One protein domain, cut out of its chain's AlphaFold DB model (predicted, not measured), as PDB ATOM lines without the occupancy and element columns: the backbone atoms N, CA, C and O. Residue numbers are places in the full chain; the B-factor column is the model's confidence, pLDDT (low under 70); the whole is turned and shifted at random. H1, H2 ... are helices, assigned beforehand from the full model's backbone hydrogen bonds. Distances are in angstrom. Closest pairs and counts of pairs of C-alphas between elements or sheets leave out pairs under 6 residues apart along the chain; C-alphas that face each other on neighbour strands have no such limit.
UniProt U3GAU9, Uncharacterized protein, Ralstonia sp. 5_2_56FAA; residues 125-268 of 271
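Overview. This is residues 125 to 268 of the 271 residues of an uncharacterized protein of Ralstonia sp. 5_2_56FAA (UniProt U3GAU9). What shape does the domain make? Three helical hairpins, H2 with H3, H4 with H5 and H6 with H7, stack one after another in a row, as a chain wound in stacked turns, with H1 packed on H3 at one end and the long H8 leading away from H6 at the other, where residues 262 to 268 stick out. What is it built of, and how large is it? The 144 printed residues have eight named helices, H1 to H8 in order, and no named strand; the class is all helix. The whole is compact, with a radius of gyration of the C-alphas of 16.5 A, yet only just elongated, with spans of 61 by 31 by 21 A.

Along the chain. Where do the first helices lie? H1, residues 130 to 136, begins with C-alpha 130 at (24.290, 6.544, 0.581). H2 is residues 143 to 152, 14.3 A long from first to last C-alpha, and H3 is residues 155 to 163, 11.9 A. Which helices follow? H4 is residues 179 to 185, H5 residues 191 to 200 and 14.1 A, H6 residues 225 to 231, and H7 residues 235 to 243 and 12.4 A. Where is the last one? H8, residues 250 to 268, is the longest at 27.4 A, and its C-alpha 268 is at (9.458, -39.506, -19.669).

Arrangement. What does H1 touch? H1 touches H3 at a steep tilt of 50 degrees, with C-alphas 130 and 160 closest at 4.9 A. How do the hairpins stand? In the hairpin of H2 and H3, C-alphas 146 and 158 are closest at 6.1 A; in that of H4 and H5, C-alphas 183 and 191 at 5.8 A; in that of H6 and H7, C-alphas 226 and 238 at 5.1 A. H3 and H5 touch, C-alphas 155 and 194 being closest at 6.5 A, and H4 and H6 touch, C-alphas 184 and 229 being closest at 5.7 A; each pair runs the same way. How does H8 join, and are the helix backbones whole? With residues 250 to 254 alone H8 touches H6, C-alphas 227 and 251 being closest at 5.5 A. In H1 to H8 every O i to N i+4 pair is within hydrogen-bond range.

Size, cuts and confidence. How far does it reach? The two C-alphas farthest apart, those of Gly 125 and Gly 267, are 63.2 A apart, and the printed part has no cut. Which links are long, and where is confidence low? The links H3 to H4, 15 residues, and H5 to H6, 24 residues, are long. The mean pLDDT of the printed part is 92.7, with residues 125 to 127 and 267 to 268 under 70.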
ATOM      1  N   GLY A 125      25.349  19.554  -1.899       59.19
ATOM      2  CA  GLY A 125      24.162  18.874  -2.428       59.19
ATOM      3  C   GLY A 125      24.306  17.352  -2.532       59.19
ATOM      4  O   GLY A 125      23.475  16.716  -3.177       59.19
ATOM      5  N   LYS A 126      25.343  16.778  -1.910       59.03
ATOM      6  CA  LYS A 126      25.598  15.338  -1.839       59.03
ATOM      7  C   LYS A 126      25.727  14.893  -0.391       59.03
ATOM      8  O   LYS A 126      26.241  15.636   0.443       59.03
ATOM      9  N   SER A 127      25.277  13.679  -0.091       67.69
ATOM     10  CA  SER A 127      25.537  13.063   1.209       67.69
ATOM     11  C   SER A 127      26.561  11.941   1.116       67.69
ATOM     12  O   SER A 127      26.462  11.074   0.250       67.69
ATOM     13  N   ASP A 128      27.510  11.924   2.056       77.75
ATOM     14  CA  ASP A 128      28.429  10.793   2.243       77.75
ATOM     15  C   ASP A 128      27.676   9.532   2.708       77.75
ATOM     16  O   ASP A 128      28.165   8.414   2.547       77.75
ATOM     17  N   ASN A 129      26.462   9.693   3.253       85.19
ATOM     18  CA  ASN A 129      25.572   8.595   3.597       85.19
ATOM     19  C   ASN A 129      24.745   8.170   2.366       85.19
ATOM     20  O   ASN A 129      23.838   8.905   1.953       85.19
ATOM     21  N   PRO A 130      24.953   6.956   1.816       90.50
ATOM     22  CA  PRO A 130      24.290   6.544   0.581       90.50
ATOM     23  C   PRO A 130      22.762   6.497   0.679       90.50
ATOM     24  O   PRO A 130      22.067   6.735  -0.305       90.50
ATOM     25  N   ARG A 131      22.215   6.228   1.873       89.31
ATOM     26  CA  ARG A 131      20.760   6.181   2.092       89.31
ATOM     27  C   ARG A 131      20.136   7.573   2.079       89.31
ATOM     28  O   ARG A 131      19.013   7.733   1.608       89.31
ATOM     29  N   VAL A 132      20.859   8.567   2.594       85.81
ATOM     30  CA  VAL A 132      20.435   9.973   2.565       85.81
ATOM     31  C   VAL A 132      20.517  10.507   1.139       85.81
ATOM     32  O   VAL A 132      19.561  11.117   0.672       85.81
ATOM     33  N   GLU A 133      21.598  10.205   0.416       88.31
ATOM     34  CA  GLU A 133      21.749  10.584  -0.995       88.31
ATOM     35  C   GLU A 133      20.625   9.999  -1.864       88.31
ATOM     36  O   GLU A 133      20.000  10.730  -2.629       88.31
ATOM     37  N   LEU A 134      20.291   8.712  -1.704       92.19
ATOM     38  CA  LEU A 134      19.170   8.092  -2.424       92.19
ATOM     39  C   LEU A 134      17.841   8.790  -2.130       92.19
ATOM     40  O   LEU A 134      17.099   9.119  -3.055       92.19
ATOM     41  N   LYS A 135      17.571   9.090  -0.855       90.38
ATOM     42  CA  LYS A 135      16.369   9.829  -0.456       90.38
ATOM     43  C   LYS A 135      16.323  11.223  -1.090       90.38
ATOM     44  O   LYS A 135      15.263  11.633  -1.557       90.38
ATOM     45  N   ASN A 136      17.453  11.930  -1.151       86.44
ATOM     46  CA  ASN A 136      17.556  13.240  -1.803       86.44
ATOM     47  C   ASN A 136      17.329  13.156  -3.320       86.44
ATOM     48  O   ASN A 136      16.787  14.087  -3.912       86.44
ATOM     49  N   MET A 137      17.685  12.030  -3.939       88.81
ATOM     50  CA  MET A 137      17.392  11.727  -5.343       88.81
ATOM     51  C   MET A 137      15.940  11.271  -5.581       88.81
ATOM     52  O   MET A 137      15.576  10.985  -6.719       88.81
ATOM     53  N   GLY A 138      15.104  11.189  -4.540       91.12
ATOM     54  CA  GLY A 138      13.727  10.695  -4.642       91.12
ATOM     55  C   GLY A 138      13.625   9.176  -4.815       91.12
ATOM     56  O   GLY A 138      12.588   8.679  -5.245       91.12
ATOM     57  N   VAL A 139      14.687   8.434  -4.487       94.44
ATOM     58  CA  VAL A 139      14.742   6.973  -4.595       94.44
ATOM     59  C   VAL A 139      14.570   6.354  -3.210       94.44
ATOM     60  O   VAL A 139      15.397   6.539  -2.315       94.44
ATOM     61  N   GLU A 140      13.499   5.587  -3.017       94.06
ATOM     62  CA  GLU A 140      13.270   4.883  -1.751       94.06
ATOM     63  C   GLU A 140      14.205   3.679  -1.590       94.06
ATOM     64  O   GLU A 140      14.517   2.977  -2.557       94.06
ATOM     65  N   TRP A 141      14.604   3.395  -0.347       94.25
ATOM     66  CA  TRP A 141      15.500   2.288  -0.015       94.25
ATOM     67  C   TRP A 141      14.780   0.928  -0.060       94.25
ATOM     68  O   TRP A 141      14.417   0.371   0.977       94.25
ATOM     69  N   THR A 142      14.555   0.380  -1.257       94.19
ATOM     70  CA  THR A 142      13.888  -0.921  -1.441       94.19
ATOM     71  C   THR A 142      14.618  -1.812  -2.458       94.19
ATOM     72  O   THR A 142      15.190  -1.295  -3.421       94.19
ATOM     73  N   PRO A 143      14.567  -3.153  -2.313       93.56
ATOM     74  CA  PRO A 143      15.134  -4.071  -3.309       93.56
ATOM     75  C   PRO A 143      14.509  -3.915  -4.704       93.56
ATOM     76  O   PRO A 143      15.172  -4.142  -5.713       93.56
ATOM     77  N   GLY A 144      13.238  -3.500  -4.771       94.88
ATOM     78  CA  GLY A 144      12.552  -3.208  -6.031       94.88
ATOM     79  C   GLY A 144      13.175  -2.028  -6.778       94.88
ATOM     80  O   GLY A 144      13.400  -2.124  -7.981       94.88
ATOM     81  N   ASN A 145      13.536  -0.957  -6.065       96.25
ATOM     82  CA  ASN A 145      14.199   0.201  -6.666       96.25
ATOM     83  C   ASN A 145      15.645  -0.099  -7.074       96.25
ATOM     84  O   ASN A 145      16.082   0.381  -8.117       96.25
ATOM     85  N   LEU A 146      16.367  -0.942  -6.325       97.31
ATOM     86  CA  LEU A 146      17.673  -1.446  -6.764       97.31
ATOM     87  C   LEU A 146      17.551  -2.246  -8.074       97.31
ATOM     88  O   LEU A 146      18.316  -2.020  -9.013       97.31
ATOM     89  N   LEU A 147      16.569  -3.151  -8.166       96.75
ATOM     90  CA  LEU A 147      16.301  -3.899  -9.397       96.75
ATOM     91  C   LEU A 147      15.959  -2.965 -10.564       96.75
ATOM     92  O   LEU A 147      16.448  -3.172 -11.673       96.75
ATOM     93  N   GLN A 148      15.127  -1.952 -10.327       96.56
ATOM     94  CA  GLN A 148      14.742  -0.993 -11.357       96.56
ATOM     95  C   GLN A 148      15.946  -0.171 -11.840       96.56
ATOM     96  O   GLN A 148      16.215  -0.142 -13.036       96.56
ATOM     97  N   ALA A 149      16.755   0.375 -10.928       97.50
ATOM     98  CA  ALA A 149      17.979   1.100 -11.274       97.50
ATOM     99  C   ALA A 149      18.964   0.240 -12.087       97.50
ATOM    100  O   ALA A 149      19.597   0.717 -13.030       97.50
ATOM    101  N   SER A 150      19.061  -1.050 -11.754       97.94
ATOM    102  CA  SER A 150      19.870  -2.018 -12.494       97.94
ATOM    103  C   SER A 150      19.344  -2.269 -13.915       97.94
ATOM    104  O   SER A 150      20.142  -2.310 -14.854       97.94
ATOM    105  N   LYS A 151      18.019  -2.370 -14.099       97.31
ATOM    106  CA  LYS A 151      17.372  -2.463 -15.425       97.31
ATOM    107  C   LYS A 151      17.592  -1.210 -16.268       97.31
ATOM    108  O   LYS A 151      17.785  -1.325 -17.476       97.31
ATOM    109  N   ASP A 152      17.592  -0.045 -15.631       97.56
ATOM    110  CA  ASP A 152      17.756   1.248 -16.298       97.56
ATOM    111  C   ASP A 152      19.235   1.582 -16.583       97.56
ATOM    112  O   ASP A 152      19.541   2.503 -17.340       97.56
ATOM    113  N   GLY A 153      20.180   0.828 -16.007       96.00
ATOM    114  CA  GLY A 153      21.617   1.094 -16.133       96.00
ATOM    115  C   GLY A 153      22.086   2.323 -15.353       96.00
ATOM    116  O   GLY A 153      23.116   2.926 -15.698       96.00
ATOM    117  N   ASP A 154      21.347   2.717 -14.314       97.31
ATOM    118  CA  ASP A 154      21.742   3.789 -13.404       97.31
ATOM    119  C   ASP A 154      22.774   3.266 -12.399       97.31
ATOM    120  O   ASP A 154      22.489   2.924 -11.249       97.31
ATOM    121  N   THR A 155      24.020   3.195 -12.861       96.75
ATOM    122  CA  THR A 155      25.156   2.719 -12.069       96.75
ATOM    123  C   THR A 155      25.413   3.571 -10.828       96.75
ATOM    124  O   THR A 155      25.937   3.034  -9.858       96.75
ATOM    125  N   LYS A 156      25.023   4.859 -10.814       95.38
ATOM    126  CA  LYS A 156      25.171   5.717  -9.627       95.38
ATOM    127  C   LYS A 156      24.207   5.258  -8.536       95.38
ATOM    128  O   LYS A 156      24.618   5.053  -7.398       95.38
ATOM    129  N   VAL A 157      22.931   5.080  -8.879       96.94
ATOM    130  CA  VAL A 157      21.917   4.613  -7.923       96.94
ATOM    131  C   VAL A 157      22.240   3.197  -7.443       96.94
ATOM    132  O   VAL A 157      22.195   2.944  -6.239       96.94
ATOM    133  N   VAL A 158      22.656   2.300  -8.345       97.75
ATOM    134  CA  VAL A 158      23.119   0.948  -7.983       97.75
ATOM    135  C   VAL A 158      24.287   1.008  -6.996       97.75
ATOM    136  O   VAL A 158      24.243   0.350  -5.960       97.75
ATOM    137  N   GLU A 159      25.309   1.822  -7.262       96.81
ATOM    138  CA  GLU A 159      26.457   1.974  -6.363       96.81
ATOM    139  C   GLU A 159      26.044   2.486  -4.975       96.81
ATOM    140  O   GLU A 159      26.526   1.969  -3.969       96.81
ATOM    141  N   LEU A 160      25.126   3.456  -4.893       96.38
ATOM    142  CA  LEU A 160      24.628   3.971  -3.613       96.38
ATOM    143  C   LEU A 160      23.898   2.892  -2.800       96.38
ATOM    144  O   LEU A 160      24.102   2.785  -1.589       96.38
ATOM    145  N   PHE A 161      23.089   2.054  -3.450       97.38
ATOM    146  CA  PHE A 161      22.458   0.911  -2.792       97.38
ATOM    147  C   PHE A 161      23.488  -0.076  -2.237       97.38
ATOM    148  O   PHE A 161      23.380  -0.501  -1.086       97.38
ATOM    149  N   LEU A 162      24.518  -0.406  -3.016       96.62
ATOM    150  CA  LEU A 162      25.565  -1.331  -2.579       96.62
ATOM    151  C   LEU A 162      26.386  -0.746  -1.420       96.62
ATOM    152  O   LEU A 162      26.525  -1.389  -0.381       96.62
ATOM    153  N   LYS A 163      26.837   0.511  -1.536       95.00
ATOM    154  CA  LYS A 163      27.588   1.215  -0.482       95.00
ATOM    155  C   LYS A 163      26.792   1.378   0.809       95.00
ATOM    156  O   LYS A 163      27.361   1.327   1.895       95.00
ATOM    157  N   GLY A 164      25.473   1.561   0.719       92.56
ATOM    158  CA  GLY A 164      24.593   1.619   1.891       92.56
ATOM    159  C   GLY A 164      24.280   0.245   2.511       92.56
ATOM    160  O   GLY A 164      23.460   0.167   3.439       92.56
ATOM    161  N   GLY A 165      24.893  -0.826   1.993       93.00
ATOM    162  CA  GLY A 165      24.808  -2.191   2.502       93.00
ATOM    163  C   GLY A 165      23.578  -2.971   2.042       93.00
ATOM    164  O   GLY A 165      23.194  -3.927   2.715       93.00
ATOM    165  N   MET A 166      22.912  -2.572   0.950       94.56
ATOM    166  CA  MET A 166      21.831  -3.387   0.389       94.56
ATOM    167  C   MET A 166      22.429  -4.645  -0.256       94.56
ATOM    168  O   MET A 166      23.274  -4.518  -1.146       94.56
ATOM    169  N   PRO A 167      22.002  -5.856   0.140       93.94
ATOM    170  CA  PRO A 167      22.446  -7.066  -0.535       93.94
ATOM    171  C   PRO A 167      21.904  -7.100  -1.968       93.94
ATOM    172  O   PRO A 167      20.797  -6.638  -2.238       93.94
ATOM    173  N   VAL A 168      22.630  -7.754  -2.877       95.00
ATOM    174  CA  VAL A 168      22.166  -8.016  -4.257       95.00
ATOM    175  C   VAL A 168      21.033  -9.050  -4.333       95.00
ATOM    176  O   VAL A 168      20.643  -9.495  -5.417       95.00
ATOM    177  N   THR A 169      20.504  -9.448  -3.174       90.31
ATOM    178  CA  THR A 169      19.363 -10.341  -3.067       90.31
ATOM    179  C   THR A 169      18.054  -9.599  -3.249       90.31
ATOM    180  O   THR A 169      17.849  -8.545  -2.652       90.31
ATOM    181  N   LEU A 170      17.126 -10.185  -3.999       87.50
ATOM    182  CA  LEU A 170      15.858  -9.541  -4.353       87.50
ATOM    183  C   LEU A 170      14.682 -10.004  -3.476       87.50
ATOM    184  O   LEU A 170      13.541 -10.100  -3.936       87.50
ATOM    185  N   ASN A 171      14.947 -10.275  -2.196       82.62
ATOM    186  CA  ASN A 171      13.928 -10.700  -1.236       82.62
ATOM    187  C   ASN A 171      12.773  -9.686  -1.168       82.62
ATOM    188  O   ASN A 171      12.994  -8.478  -1.117       82.62
ATOM    189  N   GLY A 172      11.534 -10.183  -1.172       76.94
ATOM    190  CA  GLY A 172      10.332  -9.342  -1.095       76.94
ATOM    191  C   GLY A 172       9.906  -8.671  -2.408       76.94
ATOM    192  O   GLY A 172       8.915  -7.953  -2.412       76.94
ATOM    193  N   THR A 173      10.599  -8.917  -3.526       82.56
ATOM    194  CA  THR A 173      10.205  -8.399  -4.857       82.56
ATOM    195  C   THR A 173       9.362  -9.378  -5.682       82.56
ATOM    196  O   THR A 173       8.941  -9.042  -6.785       82.56
ATOM    197  N   GLY A 174       9.159 -10.603  -5.184       83.69
ATOM    198  CA  GLY A 174       8.542 -11.700  -5.938       83.69
ATOM    199  C   GLY A 174       9.459 -12.343  -6.986       83.69
ATOM    200  O   GLY A 174       8.994 -13.176  -7.754       83.69
ATOM    201  N   ASN A 175      10.743 -11.963  -7.040       87.19
ATOM    202  CA  ASN A 175      11.724 -12.597  -7.918       87.19
ATOM    203  C   ASN A 175      12.375 -13.809  -7.240       87.19
ATOM    204  O   ASN A 175      12.846 -13.728  -6.105       87.19
ATOM    205  N   ASP A 176      12.481 -14.903  -7.989       88.00
ATOM    206  CA  ASP A 176      13.035 -16.170  -7.502       88.00
ATOM    207  C   ASP A 176      14.554 -16.283  -7.690       88.00
ATOM    208  O   ASP A 176      15.130 -17.342  -7.448       88.00
ATOM    209  N   ARG A 177      15.218 -15.225  -8.168       91.88
ATOM    210  CA  ARG A 177      16.665 -15.193  -8.434       91.88
ATOM    211  C   ARG A 177      17.299 -13.897  -7.938       91.88
ATOM    212  O   ARG A 177      16.619 -12.901  -7.698       91.88
ATOM    213  N   GLN A 178      18.622 -13.920  -7.805       93.88
ATOM    214  CA  GLN A 178      19.406 -12.773  -7.348       93.88
ATOM    215  C   GLN A 178      19.629 -11.752  -8.469       93.88
ATOM    216  O   GLN A 178      19.588 -12.090  -9.653       93.88
ATOM    217  N   LEU A 179      19.921 -10.501  -8.112       96.88
ATOM    218  CA  LEU A 179      20.142  -9.433  -9.087       96.88
ATOM    219  C   LEU A 179      21.237  -9.751 -10.128       96.88
ATOM    220  O   LEU A 179      20.980  -9.536 -11.315       96.88
ATOM    221  N   PRO A 180      22.413 -10.313  -9.763       97.69
ATOM    222  CA  PRO A 180      23.469 -10.586 -10.735       97.69
ATOM    223  C   PRO A 180      23.052 -11.605 -11.799       97.69
ATOM    224  O   PRO A 180      23.491 -11.490 -12.944       97.69
ATOM    225  N   PHE A 181      22.152 -12.544 -11.469       97.62
ATOM    226  CA  PHE A 181      21.560 -13.436 -12.466       97.62
ATOM    227  C   PHE A 181      20.868 -12.631 -13.562       97.62
ATOM    228  O   PHE A 181      21.130 -12.857 -14.738       97.62
ATOM    229  N   TYR A 182      19.988 -11.697 -13.190       97.12
ATOM    230  CA  TYR A 182      19.209 -10.923 -14.154       97.12
ATOM    231  C   TYR A 182      20.080  -9.984 -14.980       97.12
ATOM    232  O   TYR A 182      19.865  -9.888 -16.187       97.12
ATOM    233  N   VAL A 183      21.085  -9.355 -14.359       98.06
ATOM    234  CA  VAL A 183      22.067  -8.516 -15.064       98.06
ATOM    235  C   VAL A 183      22.743  -9.306 -16.180       98.06
ATOM    236  O   VAL A 183      22.851  -8.811 -17.301       98.06
ATOM    237  N   VAL A 184      23.150 -10.547 -15.895       98.12
ATOM    238  CA  VAL A 184      23.829 -11.410 -16.867       98.12
ATOM    239  C   VAL A 184      22.852 -12.000 -17.880       98.12
ATOM    240  O   VAL A 184      23.053 -11.830 -19.075       98.12
ATOM    241  N   ALA A 185      21.793 -12.676 -17.432       97.56
ATOM    242  CA  ALA A 185      20.857 -13.401 -18.292       97.56
ATOM    243  C   ALA A 185      20.154 -12.480 -19.300       97.56
ATOM    244  O   ALA A 185      20.019 -12.827 -20.475       97.56
ATOM    245  N   ASN A 186      19.761 -11.282 -18.857       97.19
ATOM    246  CA  ASN A 186      19.065 -10.308 -19.693       97.19
ATOM    247  C   ASN A 186      20.004  -9.284 -20.341       97.19
ATOM    248  O   ASN A 186      19.517  -8.430 -21.075       97.19
ATOM    249  N   ASN A 187      21.312  -9.348 -20.060       96.94
ATOM    250  CA  ASN A 187      22.302  -8.368 -20.507       96.94
ATOM    251  C   ASN A 187      21.835  -6.921 -20.248       96.94
ATOM    252  O   ASN A 187      21.639  -6.137 -21.178       96.94
ATOM    253  N   TYR A 188      21.583  -6.594 -18.975       97.81
ATOM    254  CA  TYR A 188      21.110  -5.259 -18.598       97.81
ATOM    255  C   TYR A 188      22.078  -4.153 -19.057       97.81
ATOM    256  O   TYR A 188      23.281  -4.394 -19.208       97.81
ATOM    257  N   PRO A 189      21.585  -2.919 -19.272       98.06
ATOM    258  CA  PRO A 189      22.437  -1.803 -19.658       98.06
ATOM    259  C   PRO A 189      23.610  -1.631 -18.684       98.06
ATOM    260  O   PRO A 189      23.438  -1.685 -17.466       98.06
ATOM    261  N   LYS A 190      24.817  -1.424 -19.222       97.69
ATOM    262  CA  LYS A 190      26.062  -1.325 -18.435       97.69
ATOM    263  C   LYS A 190      26.339  -2.552 -17.545       97.69
ATOM    264  O   LYS A 190      26.856  -2.426 -16.436       97.69
ATOM    265  N   ALA A 191      25.978  -3.756 -17.998       97.94
ATOM    266  CA  ALA A 191      26.177  -4.990 -17.233       97.94
ATOM    267  C   ALA A 191      27.635  -5.199 -16.780       97.94
ATOM    268  O   ALA A 191      27.853  -5.648 -15.657       97.94
ATOM    269  N   LYS A 192      28.633  -4.839 -17.603       98.25
ATOM    270  CA  LYS A 192      30.057  -4.942 -17.229       98.25
ATOM    271  C   LYS A 192      30.366  -4.049 -16.018       98.25
ATOM    272  O   LYS A 192      30.911  -4.523 -15.022       98.25
ATOM    273  N   GLU A 193      29.939  -2.790 -16.045       98.25
ATOM    274  CA  GLU A 193      30.107  -1.856 -14.929       98.25
ATOM    275  C   GLU A 193      29.353  -2.320 -13.678       98.25
ATOM    276  O   GLU A 193      29.899  -2.260 -12.580       98.25
ATOM    277  N   GLN A 194      28.131  -2.837 -13.828       98.25
ATOM    278  CA  GLN A 194      27.352  -3.359 -12.702       98.25
ATOM    279  C   GLN A 194      28.025  -4.571 -12.040       98.25
ATOM    280  O   GLN A 194      28.133  -4.623 -10.817       98.25
ATOM    281  N   LEU A 195      28.545  -5.520 -12.826       98.12
ATOM    282  CA  LEU A 195      29.279  -6.683 -12.313       98.12
ATOM    283  C   LEU A 195      30.561  -6.278 -11.577       98.12
ATOM    284  O   LEU A 195      30.885  -6.846 -10.532       98.12
ATOM    285  N   LYS A 196      31.266  -5.268 -12.096       98.06
ATOM    286  CA  LYS A 196      32.419  -4.675 -11.422       98.06
ATOM    287  C   LYS A 196      32.019  -4.044 -10.086       98.06
ATOM    288  O   LYS A 196      32.649  -4.350  -9.077       98.06
ATOM    289  N   LEU A 197      30.944  -3.252 -10.059       97.81
ATOM    290  CA  LEU A 197      30.422  -2.640  -8.833       97.81
ATOM    291  C   LEU A 197      30.036  -3.689  -7.787       97.81
ATOM    292  O   LEU A 197      30.366  -3.516  -6.615       97.81
ATOM    293  N   PHE A 198      29.387  -4.788  -8.181       97.69
ATOM    294  CA  PHE A 198      29.072  -5.881  -7.258       97.69
ATOM    295  C   PHE A 198      30.341  -6.429  -6.600       97.69
ATOM    296  O   PHE A 198      30.407  -6.512  -5.374       97.69
ATOM    297  N   LYS A 199      31.377  -6.725  -7.394       96.94
ATOM    298  CA  LYS A 199      32.658  -7.220  -6.878       96.94
ATOM    299  C   LYS A 199      33.340  -6.213  -5.945       96.94
ATOM    300  O   LYS A 199      33.797  -6.590  -4.870       96.94
ATOM    301  N   GLU A 200      33.399  -4.941  -6.336       96.69
ATOM    302  CA  GLU A 200      34.018  -3.869  -5.540       96.69
ATOM    303  C   GLU A 200      33.292  -3.625  -4.209       96.69
ATOM    304  O   GLU A 200      33.923  -3.226  -3.233       96.69
ATOM    305  N   ASN A 201      31.994  -3.928  -4.145       95.88
ATOM    306  CA  ASN A 201      31.182  -3.835  -2.931       95.88
ATOM    307  C   ASN A 201      31.037  -5.186  -2.196       95.88
ATOM    308  O   ASN A 201      30.119  -5.363  -1.399       95.88
ATOM    309  N   GLY A 202      31.945  -6.138  -2.438       94.81
ATOM    310  CA  GLY A 202      32.080  -7.355  -1.629       94.81
ATOM    311  C   GLY A 202      31.192  -8.534  -2.036       94.81
ATOM    312  O   GLY A 202      31.106  -9.505  -1.288       94.81
ATOM    313  N   VAL A 203      30.547  -8.492  -3.204       96.12
ATOM    314  CA  VAL A 203      29.803  -9.645  -3.734       96.12
ATOM    315  C   VAL A 203      30.785 -10.675  -4.295       96.12
ATOM    316  O   VAL A 203      31.533 -10.385  -5.232       96.12
ATOM    317  N   ASP A 204      30.748 -11.898  -3.766       96.31
ATOM    318  CA  ASP A 204      31.491 -13.022  -4.339       96.31
ATOM    319  C   ASP A 204      30.810 -13.513  -5.623       96.31
ATOM    320  O   ASP A 204      29.834 -14.257  -5.593       96.31
ATOM    321  N   LEU A 205      31.345 -13.111  -6.778       96.56
ATOM    322  CA  LEU A 205      30.817 -13.507  -8.088       96.56
ATOM    323  C   LEU A 205      30.946 -15.017  -8.383       96.56
ATOM    324  O   LEU A 205      30.374 -15.488  -9.370       96.56
ATOM    325  N   ASN A 206      31.692 -15.773  -7.567       95.88
ATOM    326  CA  ASN A 206      31.767 -17.232  -7.656       95.88
ATOM    327  C   ASN A 206      30.708 -17.953  -6.812       95.88
ATOM    328  O   ASN A 206      30.641 -19.180  -6.891       95.88
ATOM    329  N   ASP A 207      29.889 -17.233  -6.042       95.31
ATOM    330  CA  ASP A 207      28.813 -17.845  -5.269       95.31
ATOM    331  C   ASP A 207      27.769 -18.478  -6.220       95.31
ATOM    332  O   ASP A 207      27.121 -17.765  -7.000       95.31
ATOM    333  N   PRO A 208      27.575 -19.813  -6.176       93.50
ATOM    334  CA  PRO A 208      26.606 -20.498  -7.027       93.50
ATOM    335  C   PRO A 208      25.166 -20.024  -6.791       93.50
ATOM    336  O   PRO A 208      24.340 -20.116  -7.703       93.50
ATOM    337  N   GLN A 209      24.845 -19.466  -5.616       93.94
ATOM    338  CA  GLN A 209      23.513 -18.925  -5.338       93.94
ATOM    339  C   GLN A 209      23.167 -17.728  -6.227       93.94
ATOM    340  O   GLN A 209      21.995 -17.520  -6.539       93.94
ATOM    341  N   LEU A 210      24.165 -16.976  -6.707       95.31
ATOM    342  CA  LEU A 210      23.934 -15.866  -7.634       95.31
ATOM    343  C   LEU A 210      23.424 -16.334  -8.998       95.31
ATOM    344  O   LEU A 210      22.829 -15.542  -9.719       95.31
ATOM    345  N   ALA A 211      23.661 -17.597  -9.360       94.69
ATOM    346  CA  ALA A 211      23.261 -18.189 -10.633       94.69
ATOM    347  C   ALA A 211      22.036 -19.112 -10.527       94.69
ATOM    348  O   ALA A 211      21.502 -19.543 -11.555       94.69
ATOM    349  N   ALA A 212      21.579 -19.413  -9.311       93.75
ATOM    350  CA  ALA A 212      20.523 -20.376  -9.021       93.75
ATOM    351  C   ALA A 212      19.163 -19.711  -8.750       93.75
ATOM    352  O   ALA A 212      19.062 -18.500  -8.552       93.75
ATOM    353  N   PHE A 213      18.103 -20.523  -8.768       91.38
ATOM    354  CA  PHE A 213      16.830 -20.157  -8.150       91.38
ATOM    355  C   PHE A 213      16.934 -20.275  -6.625       91.38
ATOM    356  O   PHE A 213      17.598 -21.178  -6.105       91.38
ATOM    357  N   ASN A 214      16.218 -19.411  -5.912       87.50
ATOM    358  CA  ASN A 214      16.083 -19.462  -4.463       87.50
ATOM    359  C   ASN A 214      15.537 -20.829  -4.021       87.50
ATOM    360  O   ASN A 214      14.593 -21.344  -4.614       87.50
ATOM    361  N   ASN A 215      16.109 -21.398  -2.955       85.88
ATOM    362  CA  ASN A 215      15.660 -22.654  -2.336       85.88
ATOM    363  C   ASN A 215      15.605 -23.869  -3.290       85.88
ATOM    364  O   ASN A 215      14.764 -24.750  -3.121       85.88
ATOM    365  N   THR A 216      16.496 -23.935  -4.286       89.00
ATOM    366  CA  THR A 216      16.601 -25.081  -5.208       89.00
ATOM    367  C   THR A 216      17.898 -25.862  -5.021       89.00
ATOM    368  O   THR A 216      18.883 -25.341  -4.498       89.00
ATOM    369  N   ASP A 217      17.909 -27.124  -5.459       89.94
ATOM    370  CA  ASP A 217      19.133 -27.923  -5.504       89.94
ATOM    371  C   ASP A 217      20.111 -27.338  -6.535       89.94
ATOM    372  O   ASP A 217      19.867 -27.389  -7.745       89.94
ATOM    373  N   LEU A 218      21.244 -26.825  -6.048       90.00
ATOM    374  CA  LEU A 218      22.308 -26.228  -6.855       90.00
ATOM    375  C   LEU A 218      22.871 -27.190  -7.910       90.00
ATOM    376  O   LEU A 218      23.355 -26.735  -8.944       90.00
ATOM    377  N   SER A 219      22.781 -28.509  -7.703       87.94
ATOM    378  CA  SER A 219      23.251 -29.503  -8.677       87.94
ATOM    379  C   SER A 219      22.475 -29.455 -10.005       87.94
ATOM    380  O   SER A 219      23.005 -29.822 -11.060       87.94
ATOM    381  N   THR A 220      21.240 -28.942  -9.952       89.62
ATOM    382  CA  THR A 220      20.317 -28.783 -11.087       89.62
ATOM    383  C   THR A 220      20.385 -27.400 -11.740       89.62
ATOM    384  O   THR A 220      19.700 -27.155 -12.733       89.62
ATOM    385  N   GLN A 221      21.192 -26.489 -11.192       93.50
ATOM    386  CA  GLN A 221      21.278 -25.090 -11.610       93.50
ATOM    387  C   GLN A 221      22.628 -24.785 -12.280       93.50
ATOM    388  O   GLN A 221      23.591 -25.541 -12.114       93.50
ATOM    389  N   PRO A 222      22.729 -23.675 -13.040       94.31
ATOM    390  CA  PRO A 222      24.011 -23.221 -13.558       94.31
ATOM    391  C   PRO A 222      25.023 -23.033 -12.415       94.31
ATOM    392  O   PRO A 222      24.674 -22.445 -11.392       94.31
ATOM    393  N   PRO A 223      26.277 -23.492 -12.573       94.31
ATOM    394  CA  PRO A 223      27.250 -23.498 -11.480       94.31
ATOM    395  C   PRO A 223      27.696 -22.102 -11.027       94.31
ATOM    396  O   PRO A 223      28.164 -21.962  -9.904       94.31
ATOM    397  N   ASN A 224      27.609 -21.089 -11.895       96.25
ATOM    398  CA  ASN A 224      27.957 -19.697 -11.603       96.25
ATOM    399  C   ASN A 224      27.482 -18.763 -12.733       96.25
ATOM    400  O   ASN A 224      26.920 -19.204 -13.741       96.25
ATOM    401  N   LEU A 225      27.745 -17.462 -12.580       97.69
ATOM    402  CA  LEU A 225      27.360 -16.428 -13.544       97.69
ATOM    403  C   LEU A 225      28.016 -16.601 -14.925       97.69
ATOM    404  O   LEU A 225      27.396 -16.256 -15.931       97.69
ATOM    405  N   TYR A 226      29.223 -17.178 -15.008       98.12
ATOM    406  CA  TYR A 226      29.871 -17.470 -16.295       98.12
ATOM    407  C   TYR A 226      29.033 -18.460 -17.115       98.12
ATOM    408  O   TYR A 226      28.752 -18.222 -18.291       98.12
ATOM    409  N   ALA A 227      28.557 -19.537 -16.482       97.44
ATOM    410  CA  ALA A 227      27.683 -20.500 -17.142       97.44
ATOM    411  C   ALA A 227      26.347 -19.880 -17.582       97.44
ATOM    412  O   ALA A 227      25.863 -20.205 -18.665       97.44
ATOM    413  N   VAL A 228      25.786 -18.955 -16.789       97.75
ATOM    414  CA  VAL A 228      24.572 -18.205 -17.159       97.75
ATOM    415  C   VAL A 228      24.809 -17.370 -18.418       97.75
ATOM    416  O   VAL A 228      24.001 -17.441 -19.344       97.75
ATOM    417  N   ALA A 229      25.917 -16.626 -18.487       98.12
ATOM    418  CA  ALA A 229      26.262 -15.806 -19.651       98.12
ATOM    419  C   ALA A 229      26.387 -16.656 -20.923       98.12
ATOM    420  O   ALA A 229      25.809 -16.323 -21.959       98.12
ATOM    421  N   LYS A 230      27.081 -17.796 -20.829       97.94
ATOM    422  CA  LYS A 230      27.255 -18.735 -21.943       97.94
ATOM    423  C   LYS A 230      25.937 -19.365 -22.394       97.94
ATOM    424  O   LYS A 230      25.665 -19.403 -23.591       97.94
ATOM    425  N   ASP A 231      25.086 -19.779 -21.456       96.25
ATOM    426  CA  ASP A 231      23.767 -20.344 -21.760       96.25
ATOM    427  C   ASP A 231      22.842 -19.352 -22.486       96.25
ATOM    428  O   ASP A 231      22.009 -19.770 -23.292       96.25
ATOM    429  N   HIS A 232      23.007 -18.050 -22.239       96.75
ATOM    430  CA  HIS A 232      22.248 -16.981 -22.899       96.75
ATOM    431  C   HIS A 232      22.951 -16.407 -24.141       96.75
ATOM    432  O   HIS A 232      22.401 -15.521 -24.793       96.75
ATOM    433  N   ARG A 233      24.117 -16.954 -24.521       97.19
ATOM    434  CA  ARG A 233      24.948 -16.521 -25.664       97.19
ATOM    435  C   ARG A 233      25.525 -15.105 -25.527       97.19
ATOM    436  O   ARG A 233      25.846 -14.465 -26.527       97.19
ATOM    437  N   HIS A 234      25.722 -14.633 -24.299       97.75
ATOM    438  CA  HIS A 234      26.372 -13.353 -24.004       97.75
ATOM    439  C   HIS A 234      27.890 -13.537 -23.885       97.75
ATOM    440  O   HIS A 234      28.461 -13.453 -22.798       97.75
ATOM    441  N   GLU A 235      28.550 -13.831 -25.007       97.00
ATOM    442  CA  GLU A 235      29.977 -14.203 -25.058       97.00
ATOM    443  C   GLU A 235      30.915 -13.125 -24.500       97.00
ATOM    444  O   GLU A 235      31.878 -13.429 -23.789       97.00
ATOM    445  N   GLU A 236      30.611 -11.854 -24.758       97.31
ATOM    446  CA  GLU A 236      31.385 -10.748 -24.196       97.31
ATOM    447  C   GLU A 236      31.273 -10.668 -22.672       97.31
ATOM    448  O   GLU A 236      32.271 -10.428 -21.994       97.31
ATOM    449  N   LEU A 237      30.073 -10.876 -22.116       97.31
ATOM    450  CA  LEU A 237      29.881 -10.893 -20.666       97.31
ATOM    451  C   LEU A 237      30.532 -12.120 -20.035       97.31
ATOM    452  O   LEU A 237      31.110 -12.005 -18.960       97.31
ATOM    453  N   ALA A 238      30.481 -13.276 -20.698       98.00
ATOM    454  CA  ALA A 238      31.177 -14.471 -20.237       98.00
ATOM    455  C   ALA A 238      32.694 -14.234 -20.170       98.00
ATOM    456  O   ALA A 238      33.324 -14.548 -19.160       98.00
ATOM    457  N   SER A 239      33.267 -13.626 -21.211       98.06
ATOM    458  CA  SER A 239      34.690 -13.267 -21.250       98.06
ATOM    459  C   SER A 239      35.042 -12.290 -20.126       98.06
ATOM    460  O   SER A 239      35.981 -12.524 -19.372       98.06
ATOM    461  N   TYR A 240      34.216 -11.262 -19.928       98.31
ATOM    462  CA  TYR A 240      34.418 -10.286 -18.861       98.31
ATOM    463  C   TYR A 240      34.281 -10.883 -17.450       98.31
ATOM    464  O   TYR A 240      35.045 -10.550 -16.549       98.31
ATOM    465  N   LEU A 241      33.344 -11.811 -17.230       98.19
ATOM    466  CA  LEU A 241      33.223 -12.535 -15.959       98.19
ATOM    467  C   LEU A 241      34.476 -13.373 -15.670       98.19
ATOM    468  O   LEU A 241      34.917 -13.425 -14.522       98.19
ATOM    469  N   ALA A 242      35.076 -13.983 -16.695       97.81
ATOM    470  CA  ALA A 242      36.348 -14.689 -16.555       97.81
ATOM    471  C   ALA A 242      37.490 -13.729 -16.173       97.81
ATOM    472  O   ALA A 242      38.256 -14.029 -15.259       97.81
ATOM    473  N   GLU A 243      37.559 -12.545 -16.792       97.75
ATOM    474  CA  GLU A 243      38.507 -11.479 -16.416       97.75
ATOM    475  C   GLU A 243      38.293 -10.988 -14.975       97.75
ATOM    476  O   GLU A 243      39.249 -10.715 -14.248       97.75
ATOM    477  N   LEU A 244      37.039 -10.942 -14.513       96.44
ATOM    478  CA  LEU A 244      36.692 -10.647 -13.124       96.44
ATOM    479  C   LEU A 244      36.986 -11.808 -12.156       96.44
ATOM    480  O   LEU A 244      36.772 -11.649 -10.951       96.44
ATOM    481  N   GLY A 245      37.528 -12.935 -12.623       96.38
ATOM    482  CA  GLY A 245      37.936 -14.065 -11.785       96.38
ATOM    483  C   GLY A 245      36.812 -15.046 -11.450       96.38
ATOM    484  O   GLY A 245      36.920 -15.790 -10.471       96.38
ATOM    485  N   VAL A 246      35.726 -15.060 -12.227       97.62
ATOM    486  CA  VAL A 246      34.710 -16.116 -12.138       97.62
ATOM    487  C   VAL A 246      35.254 -17.393 -12.776       97.62
ATOM    488  O   VAL A 246      35.770 -17.374 -13.894       97.62
ATOM    489  N   LYS A 247      35.135 -18.521 -12.070       96.69
ATOM    490  CA  LYS A 247      35.619 -19.833 -12.523       96.69
ATOM    491  C   LYS A 247      34.934 -20.269 -13.824       96.69
ATOM    492  O   LYS A 247      33.710 -20.239 -13.929       96.69
ATOM    493  N   THR A 248      35.710 -20.716 -14.807       96.12
ATOM    494  CA  THR A 248      35.206 -21.094 -16.145       96.12
ATOM    495  C   THR A 248      35.182 -22.608 -16.389       96.12
ATOM    496  O   THR A 248      34.454 -23.098 -17.253       96.12
ATOM    497  N   ASP A 249      35.935 -23.362 -15.591       93.69
ATOM    498  CA  ASP A 249      36.136 -24.812 -15.670       93.69
ATOM    499  C   ASP A 249      34.863 -25.640 -15.424       93.69
ATOM    500  O   ASP A 249      34.725 -26.749 -15.939       93.69
ATOM    501  N   GLY A 250      33.896 -25.095 -14.684       89.88
ATOM    502  CA  GLY A 250      32.620 -25.757 -14.403       89.88
ATOM    503  C   GLY A 250      31.658 -25.845 -15.597       89.88
ATOM    504  O   GLY A 250      30.723 -26.652 -15.568       89.88
ATOM    505  N   TYR A 251      31.857 -25.047 -16.652       94.62
ATOM    506  CA  TYR A 251      30.895 -24.935 -17.755       94.62
ATOM    507  C   TYR A 251      30.769 -26.197 -18.637       94.62
ATOM    508  O   TYR A 251      29.636 -26.611 -18.893       94.62
ATOM    509  N   PRO A 252      31.854 -26.877 -19.066       94.81
ATOM    510  CA  PRO A 252      31.735 -28.109 -19.855       94.81
ATOM    511  C   PRO A 252      30.965 -29.221 -19.129       94.81
ATOM    512  O   PRO A 252      30.112 -29.886 -19.718       94.81
ATOM    513  N   ALA A 253      31.216 -29.395 -17.826       93.62
ATOM    514  CA  ALA A 253      30.494 -30.369 -17.009       93.62
ATOM    515  C   ALA A 253      29.009 -30.001 -16.860       93.62
ATOM    516  O   ALA A 253      28.149 -30.882 -16.881       93.62
ATOM    517  N   TRP A 254      28.700 -28.704 -16.741       94.75
ATOM    518  CA  TRP A 254      27.327 -28.201 -16.737       94.75
ATOM    519  C   TRP A 254      26.592 -28.503 -18.047       94.75
ATOM    520  O   TRP A 254      25.486 -29.036 -17.995       94.75
ATOM    521  N   GLN A 255      27.210 -28.249 -19.206       94.44
ATOM    522  CA  GLN A 255      26.602 -28.545 -20.510       94.44
ATOM    523  C   GLN A 255      26.228 -30.024 -20.639       94.44
ATOM    524  O   GLN A 255      25.084 -30.344 -20.958       94.44
ATOM    525  N   LYS A 256      27.146 -30.929 -20.280       93.12
ATOM    526  CA  LYS A 256      26.878 -32.373 -20.311       93.12
ATOM    527  C   LYS A 256      25.697 -32.765 -19.412       93.12
ATOM    528  O   LYS A 256      24.789 -33.462 -19.861       93.12
ATOM    529  N   ARG A 257      25.662 -32.277 -18.163       91.62
ATOM    530  CA  ARG A 257      24.538 -32.539 -17.240       91.62
ATOM    531  C   ARG A 257      23.219 -31.987 -17.774       91.62
ATOM    532  O   ARG A 257      22.189 -32.648 -17.685       91.62
ATOM    533  N   LYS A 258      23.238 -30.782 -18.344       91.75
ATOM    534  CA  LYS A 258      22.064 -30.143 -18.943       91.75
ATOM    535  C   LYS A 258      21.495 -30.974 -20.094       91.75
ATOM    536  O   LYS A 258      20.284 -31.181 -20.144       91.75
ATOM    537  N   GLU A 259      22.345 -31.511 -20.966       90.56
ATOM    538  CA  GLU A 259      21.933 -32.430 -22.034       90.56
ATOM    539  C   GLU A 259      21.327 -33.734 -21.491       90.56
ATOM    540  O   GLU A 259      20.297 -34.194 -21.988       90.56
ATOM    541  N   GLU A 260      21.933 -34.329 -20.461       90.06
ATOM    542  CA  GLU A 260      21.424 -35.539 -19.800       90.06
ATOM    543  C   GLU A 260      20.040 -35.302 -19.174       90.06
ATOM    544  O   GLU A 260      19.119 -36.095 -19.384       90.06
ATOM    545  N   MET A 261      19.854 -34.172 -18.480       87.31
ATOM    546  CA  MET A 261      18.562 -33.767 -17.913       87.31
ATOM    547  C   MET A 261      17.496 -33.568 -19.000       87.31
ATOM    548  O   MET A 261      16.367 -34.038 -18.859       87.31
ATOM    549  N   GLN A 262      17.851 -32.933 -20.121       86.62
ATOM    550  CA  GLN A 262      16.934 -32.752 -21.251       86.62
ATOM    551  C   GLN A 262      16.530 -34.083 -21.896       86.62
ATOM    552  O   GLN A 262      15.358 -34.267 -22.233       86.62
ATOM    553  N   LYS A 263      17.472 -35.021 -22.061       87.38
ATOM    554  CA  LYS A 263      17.190 -36.366 -22.590       87.38
ATOM    555  C   LYS A 263      16.268 -37.151 -21.659       87.38
ATOM    556  O   LYS A 263      15.297 -37.735 -22.133       87.38
ATOM    557  N   LYS A 264      16.525 -37.114 -20.347       84.62
ATOM    558  CA  LYS A 264      15.687 -37.775 -19.339       84.62
ATOM    559  C   LYS A 264      14.260 -37.230 -19.351       84.62
ATOM    560  O   LYS A 264      13.320 -38.012 -19.406       84.62
ATOM    561  N   ASN A 265      14.095 -35.909 -19.395       78.31
ATOM    562  CA  ASN A 265      12.768 -35.296 -19.451       78.31
ATOM    563  C   ASN A 265      12.022 -35.668 -20.738       78.31
ATOM    564  O   ASN A 265      10.850 -36.009 -20.670       78.31
ATOM    565  N   LYS A 266      12.692 -35.690 -21.898       75.06
ATOM    566  CA  LYS A 266      12.075 -36.131 -23.164       75.06
ATOM    567  C   LYS A 266      11.687 -37.614 -23.165       75.06
ATOM    568  O   LYS A 266      10.666 -37.958 -23.746       75.06
ATOM    569  N   GLY A 267      12.472 -38.475 -22.514       63.44
ATOM    570  CA  GLY A 267      12.176 -39.906 -22.392       63.44
ATOM    571  C   GLY A 267      10.955 -40.221 -21.523       63.44
ATOM    572  O   GLY A 267      10.296 -41.221 -21.764       63.44
ATOM    573  N   ILE A 268      10.619 -39.351 -20.564       57.94
ATOM    574  CA  ILE A 268       9.458 -39.506 -19.669       57.94
ATOM    575  C   ILE A 268       8.129 -39.155 -20.369       57.94
ATOM    576  O   ILE A 268       7.084 -39.651 -19.972       57.94
TER     577      ILE A 268